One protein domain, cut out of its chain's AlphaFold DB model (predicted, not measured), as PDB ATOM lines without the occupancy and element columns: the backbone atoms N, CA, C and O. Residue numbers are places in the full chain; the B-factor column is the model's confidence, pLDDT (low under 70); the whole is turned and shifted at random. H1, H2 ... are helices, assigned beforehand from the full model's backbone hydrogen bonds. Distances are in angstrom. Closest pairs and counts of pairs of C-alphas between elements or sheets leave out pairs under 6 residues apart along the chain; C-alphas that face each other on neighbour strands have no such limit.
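This is residues 13 to 75 of the 152 residues of the protein "Cation_ATPase_N domain-containing protein" of Clostridium sp. CAG_433_25_7 (UniProt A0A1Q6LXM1). A long straight helix, H1, makes the long shaft of an open hook; at its far end the short H2 turns the corner, and a link leads to H3, which folds back at a distance from H1. The 63 printed residues hold three named helices, H1, H2, H3 in chain order, and no named strand: all helix. The whole is extended, with a radius of gyration of the C-alphas of 19.2 A and spans of 60 by 29 by 12 A.

H1, residues 15 to 44, runs 43.5 A from C-alpha 15 at (130.656, 97.526, 128.687). H2 is residues 47 to 54, 10.6 A. H3, residues 63 to 73, 15.1 A, ends with C-alpha 73 at (103.001, 71.406, 117.546).

H1 and H2 are close but not clearly touching; their closest C-alphas, Glu 42 and Leu 50, are 7.6 A apart. They run opposite ways at a steep tilt of 46 degrees. H3 is apart from H1 and from H2. In H1, H2 and H3 every O i to N i+4 pair is within hydrogen-bond range.

The C-alphas farthest apart, Gly 13 and Gln 59, are 61.1 A apart. The printed part has no cut and no long link. Residues 13 to 23 and 26 to 27 have pLDDT under 70.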
ATOM      1  N   GLY A  13     133.124  97.730 133.707       44.84
ATOM      2  CA  GLY A  13     131.808  97.552 134.357       44.84
ATOM      3  C   GLY A  13     130.579  97.764 133.451       44.84
ATOM      4  O   GLY A  13     129.690  96.917 133.379       44.84
ATOM      5  N   GLY A  14     130.516  98.885 132.721       42.53
ATOM      6  CA  GLY A  14     129.350  99.245 131.885       42.53
ATOM      7  C   GLY A  14     129.324  98.604 130.490       42.53
ATOM      8  O   GLY A  14     128.296  98.608 129.812       42.53
ATOM      9  N   LYS A  15     130.452  98.027 130.056       42.56
ATOM     10  CA  LYS A  15     130.656  97.526 128.687       42.56
ATOM     11  C   LYS A  15     129.755  96.329 128.367       42.56
ATOM     12  O   LYS A  15     129.292  96.196 127.240       42.56
ATOM     13  N   MET A  16     129.466  95.491 129.366       41.72
ATOM     14  CA  MET A  16     128.566  94.344 129.227       41.72
ATOM     15  C   MET A  16     127.134  94.772 128.896       41.72
ATOM     16  O   MET A  16     126.576  94.262 127.931       41.72
ATOM     17  N   ILE A  17     126.556  95.722 129.640       50.34
ATOM     18  CA  ILE A  17     125.141  96.113 129.503       50.34
ATOM     19  C   ILE A  17     124.870  96.669 128.096       50.34
ATOM     20  O   ILE A  17     124.015  96.152 127.381       50.34
ATOM     21  N   GLN A  18     125.692  97.619 127.637       48.91
ATOM     22  CA  GLN A  18     125.574  98.187 126.288       48.91
ATOM     23  C   GLN A  18     125.760  97.133 125.184       48.91
ATOM     24  O   GLN A  18     125.024  97.133 124.198       48.91
ATOM     25  N   ILE A  19     126.711  96.200 125.343       47.72
ATOM     26  CA  ILE A  19     126.891  95.097 124.389       47.72
ATOM     27  C   ILE A  19     125.679  94.157 124.403       47.72
ATOM     28  O   ILE A  19     125.275  93.705 123.332       47.72
ATOM     29  N   PHE A  20     125.079  93.868 125.561       56.94
ATOM     30  CA  PHE A  20     123.886  93.025 125.651       56.94
ATOM     31  C   PHE A  20     122.687  93.648 124.940       56.94
ATOM     32  O   PHE A  20     122.052  92.944 124.155       56.94
ATOM     33  N   ASP A  21     122.410  94.937 125.133       60.75
ATOM     34  CA  ASP A  21     121.273  95.597 124.481       60.75
ATOM     35  C   ASP A  21     121.471  95.723 122.965       60.75
ATOM     36  O   ASP A  21     120.600  95.305 122.199       60.75
ATOM     37  N   ILE A  22     122.657  96.150 122.511       68.12
ATOM     38  CA  ILE A  22     123.002  96.194 121.078       68.12
ATOM     39  C   ILE A  22     122.916  94.791 120.455       68.12
ATOM     40  O   ILE A  22     122.393  94.623 119.350       68.12
ATOM     41  N   LYS A  23     123.399  93.753 121.150       66.12
ATOM     42  CA  LYS A  23     123.339  92.361 120.678       66.12
ATOM     43  C   LYS A  23     121.907  91.821 120.669       66.12
ATOM     44  O   LYS A  23     121.570  91.068 119.760       66.12
ATOM     45  N   LYS A  24     121.064  92.208 121.628       71.88
ATOM     46  CA  LYS A  24     119.649  91.819 121.727       71.88
ATOM     47  C   LYS A  24     118.811  92.476 120.633       71.88
ATOM     48  O   LYS A  24     118.083  91.772 119.939       71.88
ATOM     49  N   GLU A  25     118.967  93.780 120.411       71.38
ATOM     50  CA  GLU A  25     118.299  94.500 119.321       71.38
ATOM     51  C   GLU A  25     118.738  93.966 117.948       71.38
ATOM     52  O   GLU A  25     117.903  93.691 117.085       71.38
ATOM     53  N   LYS A  26     120.045  93.738 117.759       65.31
ATOM     54  CA  LYS A  26     120.581  93.152 116.524       65.31
ATOM     55  C   LYS A  26     120.101  91.712 116.321       65.31
ATOM     56  O   LYS A  26     119.729  91.368 115.206       65.31
ATOM     57  N   SER A  27     120.037  90.898 117.378       62.41
ATOM     58  CA  SER A  27     119.491  89.535 117.317       62.41
ATOM     59  C   SER A  27     118.009  89.519 116.945       62.41
ATOM     60  O   SER A  27     117.616  88.686 116.138       62.41
ATOM     61  N   LEU A  28     117.199  90.433 117.487       70.00
ATOM     62  CA  LEU A  28     115.783  90.561 117.127       70.00
ATOM     63  C   LEU A  28     115.633  90.948 115.649       70.00
ATOM     64  O   LEU A  28     114.999  90.220 114.892       70.00
ATOM     65  N   LYS A  29     116.325  92.006 115.203       70.19
ATOM     66  CA  LYS A  29     116.305  92.447 113.797       70.19
ATOM     67  C   LYS A  29     116.780  91.365 112.820       70.19
ATOM     68  O   LYS A  29     116.215  91.251 111.733       70.19
ATOM     69  N   THR A  30     117.789  90.567 113.181       72.81
ATOM     70  CA  THR A  30     118.242  89.428 112.366       72.81
ATOM     71  C   THR A  30     117.177  88.333 112.299       72.81
ATOM     72  O   THR A  30     116.817  87.938 111.192       72.81
ATOM     73  N   ASN A  31     116.623  87.906 113.439       75.50
ATOM     74  CA  ASN A  31     115.602  86.854 113.493       75.50
ATOM     75  C   ASN A  31     114.332  87.241 112.717       75.50
ATOM     76  O   ASN A  31     113.801  86.431 111.960       75.50
ATOM     77  N   ASP A  32     113.868  88.486 112.859       79.62
ATOM     78  CA  ASP A  32     112.699  88.990 112.133       79.62
ATOM     79  C   ASP A  32     112.970  89.042 110.622       79.62
ATOM     80  O   ASP A  32     112.136  88.617 109.826       79.62
ATOM     81  N   SER A  33     114.163  89.486 110.208       81.75
ATOM     82  CA  SER A  33     114.561  89.514 108.790       81.75
ATOM     83  C   SER A  33     114.679  88.113 108.178       81.75
ATOM     84  O   SER A  33     114.345  87.920 107.010       81.75
ATOM     85  N   GLU A  34     115.150  87.129 108.945       84.81
ATOM     86  CA  GLU A  34     115.252  85.728 108.524       84.81
ATOM     87  C   GLU A  34     113.865  85.082 108.390       84.81
ATOM     88  O   GLU A  34     113.567  84.447 107.375       84.81
ATOM     89  N   MET A  35     112.976  85.323 109.358       82.19
ATOM     90  CA  MET A  35     111.577  84.892 109.303       82.19
ATOM     91  C   MET A  35     110.825  85.536 108.133       82.19
ATOM     92  O   MET A  35     110.103  84.843 107.420       82.19
ATOM     93  N   LEU A  36     111.027  86.834 107.886       83.75
ATOM     94  CA  LEU A  36     110.440  87.533 106.740       83.75
ATOM     95  C   LEU A  36     110.923  86.953 105.409       83.75
ATOM     96  O   LEU A  36     110.086  86.683 104.554       83.75
ATOM     97  N   LYS A  37     112.229  86.694 105.239       86.81
ATOM     98  CA  LYS A  37     112.746  86.012 104.038       86.81
ATOM     99  C   LYS A  37     112.065  84.666 103.828       86.81
ATOM    100  O   LYS A  37     111.485  84.448 102.773       86.81
ATOM    101  N   LYS A  38     112.020  83.827 104.866       86.50
ATOM    102  CA  LYS A  38     111.350  82.524 104.811       86.50
ATOM    103  C   LYS A  38     109.877  82.630 104.398       86.50
ATOM    104  O   LYS A  38     109.414  81.797 103.623       86.50
ATOM    105  N   TYR A  39     109.141  83.625 104.897       86.19
ATOM    106  CA  TYR A  39     107.746  83.843 104.502       86.19
ATOM    107  C   TYR A  39     107.605  84.364 103.070       86.19
ATOM    108  O   TYR A  39     106.674  83.955 102.381       86.19
ATOM    109  N   MET A  40     108.525  85.211 102.598       86.00
ATOM    110  CA  MET A  40     108.556  85.640 101.197       86.00
ATOM    111  C   MET A  40     108.838  84.451 100.272       86.00
ATOM    112  O   MET A  40     108.062  84.217  99.347       86.00
ATOM    113  N   ASP A  41     109.857  83.646 100.580       87.31
ATOM    114  CA  ASP A  41     110.188  82.417  99.853       87.31
ATOM    115  C   ASP A  41     108.996  81.440  99.844       87.31
ATOM    116  O   ASP A  41     108.690  80.836  98.821       87.31
ATOM    117  N   GLU A  42     108.273  81.314 100.964       86.44
ATOM    118  CA  GLU A  42     107.056  80.494 101.064       86.44
ATOM    119  C   GLU A  42     105.862  81.064 100.282       86.44
ATOM    120  O   GLU A  42     105.062  80.285  99.771       86.44
ATOM    121  N   SER A  43     105.749  82.388 100.142       83.69
ATOM    122  CA  SER A  43     104.646  83.046  99.421       83.69
ATOM    123  C   SER A  43     104.743  82.969  97.892       83.69
ATOM    124  O   SER A  43     103.743  83.180  97.212       83.69
ATOM    125  N   ILE A  44     105.937  82.680  97.361       88.62
ATOM    126  CA  ILE A  44     106.224  82.608  95.918       88.62
ATOM    127  C   ILE A  44     106.069  81.168  95.382       88.62
ATOM    128  O   ILE A  44     105.932  80.971  94.176       88.62
ATOM    129  N   LEU A  45     106.061  80.159  96.263       86.50
ATOM    130  CA  LEU A  45     105.898  78.748  95.896       86.50
ATOM    131  C   LEU A  45     104.526  78.463  95.276       86.50
ATOM    132  O   LEU A  45     103.492  78.936  95.754       86.50
ATOM    133  N   ASN A  46     104.506  77.590  94.268       86.94
ATOM    134  CA  ASN A  46     103.255  77.152  93.659       86.94
ATOM    135  C   ASN A  46     102.480  76.196  94.587       86.94
ATOM    136  O   ASN A  46     103.060  75.524  95.445       86.94
ATOM    137  N   ASN A  47     101.159  76.076  94.390       81.00
ATOM    138  CA  ASN A  47     100.299  75.233  95.240       81.00
ATOM    139  C   ASN A  47     100.806  73.783  95.362       81.00
ATOM    140  O   ASN A  47     100.839  73.236  96.461       81.00
ATOM    141  N   GLU A  48     101.262  73.172  94.266       81.62
ATOM    142  CA  GLU A  48     101.800  71.802  94.269       81.62
ATOM    143  C   GLU A  48     103.065  71.665  95.135       81.62
ATOM    144  O   GLU A  48     103.223  70.694  95.882       81.62
ATOM    145  N   GLU A  49     103.947  72.665  95.095       82.25
ATOM    146  CA  GLU A  49     105.193  72.698  95.861       82.25
ATOM    147  C   GLU A  49     104.925  72.931  97.351       82.25
ATOM    148  O   GLU A  49     105.498  72.241  98.195       82.25
ATOM    149  N   LEU A  50     103.994  73.835  97.682       82.75
ATOM    150  CA  LEU A  50     103.490  74.039  99.043       82.75
ATOM    151  C   LEU A  50     102.894  72.746  99.611       82.75
ATOM    152  O   LEU A  50     103.235  72.328 100.721       82.75
ATOM    153  N   MET A  51     102.040  72.073  98.845       81.19
ATOM    154  CA  MET A  51     101.395  70.830  99.266       81.19
ATOM    155  C   MET A  51     102.400  69.698  99.490       81.19
ATOM    156  O   MET A  51     102.297  68.981 100.490       81.19
ATOM    157  N   LYS A  52     103.423  69.588  98.634       83.62
ATOM    158  CA  LYS A  52     104.545  68.656  98.812       83.62
ATOM    159  C   LYS A  52     105.394  69.011 100.039       83.62
ATOM    160  O   LYS A  52     105.713  68.128 100.833       83.62
ATOM    161  N   LYS A  53     105.706  70.296 100.248       82.12
ATOM    162  CA  LYS A  53     106.504  70.799 101.382       82.12
ATOM    163  C   LYS A  53     105.825  70.550 102.735       82.12
ATOM    164  O   LYS A  53     106.487  70.118 103.676       82.12
ATOM    165  N   TYR A  54     104.512  70.767 102.839       82.00
ATOM    166  CA  TYR A  54     103.757  70.548 104.085       82.00
ATOM    167  C   TYR A  54     103.142  69.147 104.224       82.00
ATOM    168  O   TYR A  54     102.592  68.841 105.288       82.00
ATOM    169  N   ASN A  55     103.285  68.284 103.209       80.56
ATOM    170  CA  ASN A  55     102.650  66.965 103.116       80.56
ATOM    171  C   ASN A  55     101.132  67.053 103.366       80.56
ATOM    172  O   ASN A  55     100.599  66.449 104.298       80.56
ATOM    173  N   SER A  56     100.458  67.867 102.551       79.25
ATOM    174  CA  SER A  56      99.020  68.154 102.629       79.25
ATOM    175  C   SER A  56      98.317  67.771 101.324       79.25
ATOM    176  O   SER A  56      98.925  67.810 100.257       79.25
ATOM    177  N   LYS A  57      97.025  67.420 101.388       82.06
ATOM    178  CA  LYS A  57      96.201  67.047 100.221       82.06
ATOM    179  C   LYS A  57      95.137  68.111  99.940       82.06
ATOM    180  O   LYS A  57      94.775  68.864 100.839       82.06
ATOM    181  N   VAL A  58      94.594  68.141  98.715       77.81
ATOM    182  CA  VAL A  58      93.532  69.098  98.316       77.81
ATOM    183  C   VAL A  58      92.289  68.923  99.200       77.81
ATOM    184  O   VAL A  58      91.618  69.882  99.555       77.81
ATOM    185  N   GLN A  59      92.033  67.680  99.610       81.06
ATOM    186  CA  GLN A  59      90.936  67.264 100.489       81.06
ATOM    187  C   GLN A  59      91.197  67.563 101.983       81.06
ATOM    188  O   GLN A  59      90.398  67.174 102.829       81.06
ATOM    189  N   GLY A  60      92.311  68.220 102.326       80.81
ATOM    190  CA  GLY A  60      92.724  68.494 103.704       80.81
ATOM    191  C   GLY A  60      93.679  67.449 104.292       80.81
ATOM    192  O   GLY A  60      94.365  66.714 103.576       80.81
ATOM    193  N   LEU A  61      93.764  67.425 105.624       83.38
ATOM    194  CA  LEU A  61      94.602  66.499 106.392       83.38
ATOM    195  C   LEU A  61      93.765  65.339 106.937       83.38
ATOM    196  O   LEU A  61      92.612  65.527 107.308       83.38
ATOM    197  N   ASN A  62      94.365  64.153 107.042       84.81
ATOM    198  CA  ASN A  62      93.714  62.988 107.644       84.81
ATOM    199  C   ASN A  62      93.642  63.121 109.181       84.81
ATOM    200  O   ASN A  62      94.595  63.605 109.792       84.81
ATOM    201  N   ASP A  63      92.591  62.621 109.835       81.81
ATOM    202  CA  ASP A  63      92.383  62.761 111.291       81.81
ATOM    203  C   ASP A  63      93.557  62.241 112.136       81.81
ATOM    204  O   ASP A  63      93.923  62.822 113.162       81.81
ATOM    205  N   ASN A  64      94.194  61.158 111.687       83.12
ATOM    206  CA  ASN A  64      95.381  60.597 112.336       83.12
ATOM    207  C   ASN A  64      96.582  61.554 112.241       83.12
ATOM    208  O   ASN A  64      97.279  61.788 113.227       83.12
ATOM    209  N   GLU A  65      96.784  62.170 111.077       81.56
ATOM    210  CA  GLU A  65      97.802  63.198 110.864       81.56
ATOM    211  C   GLU A  65      97.506  64.485 111.647       81.56
ATOM    212  O   GLU A  65      98.436  65.116 112.150       81.56
ATOM    213  N   VAL A  66      96.233  64.872 111.778       82.62
ATOM    214  CA  VAL A  66      95.808  66.013 112.601       82.62
ATOM    215  C   VAL A  66      96.160  65.761 114.064       82.62
ATOM    216  O   VAL A  66      96.778  66.620 114.686       82.62
ATOM    217  N   LYS A  67      95.866  64.570 114.608       82.69
ATOM    218  CA  LYS A  67      96.243  64.194 115.985       82.69
ATOM    219  C   LYS A  67      97.761  64.220 116.201       82.69
ATOM    220  O   LYS A  67      98.210  64.766 117.207       82.69
ATOM    221  N   ILE A  68      98.547  63.703 115.251       84.62
ATOM    222  CA  ILE A  68     100.022  63.703 115.309       84.62
ATOM    223  C   ILE A  68     100.594  65.130 115.222       84.62
ATOM    224  O   ILE A  68     101.483  65.494 115.991       84.62
ATOM    225  N   ARG A  69     100.085  65.975 114.315       84.00
ATOM    226  CA  ARG A  69     100.511  67.384 114.225       84.00
ATOM    227  C   ARG A  69     100.085  68.177 115.468       84.00
ATOM    228  O   ARG A  69     100.857  69.009 115.934       84.00
ATOM    229  N   LEU A  70      98.912  67.895 116.042       84.75
ATOM    230  CA  LEU A  70      98.404  68.552 117.250       84.75
ATOM    231  C   LEU A  70      99.202  68.180 118.510       84.75
ATOM    232  O   LEU A  70      99.431  69.049 119.349       84.75
ATOM    233  N   SER A  71      99.648  66.927 118.648       81.31
ATOM    234  CA  SER A  71     100.515  66.523 119.763       81.31
ATOM    235  C   SER A  71     101.934  67.081 119.626       81.31
ATOM    236  O   SER A  71     102.520  67.487 120.627       81.31
ATOM    237  N   LYS A  72     102.468  67.167 118.398       82.44
ATOM    238  CA  LYS A  72     103.816  67.689 118.124       82.44
ATOM    239  C   LYS A  72     103.920  69.215 118.218       82.44
ATOM    240  O   LYS A  72     104.884  69.721 118.782       82.44
ATOM    241  N   ASN A  73     102.952  69.942 117.658       80.56
ATOM    242  CA  ASN A  73     103.001  71.406 117.546       80.56
ATOM    243  C   ASN A  73     102.163  72.119 118.623       80.56
ATOM    244  O   ASN A  73     102.249  73.338 118.765       80.56
ATOM    245  N   GLY A  74     101.342  71.377 119.373       79.38
ATOM    246  CA  GLY A  74     100.378  71.930 120.318       79.38
ATOM    247  C   GLY A  74      99.163  72.575 119.642       79.38
ATOM    248  O   GLY A  74      99.033  72.639 118.418       79.38
ATOM    249  N   LYS A  75      98.234  73.076 120.465       75.44
ATOM    250  CA  LYS A  75      97.100  73.883 119.987       75.44
ATOM    251  C   LYS A  75      97.616  75.246 119.515       75.44
ATOM    252  O   LYS A  75      98.359  75.893 120.250       75.44
TER     253      LYS A  75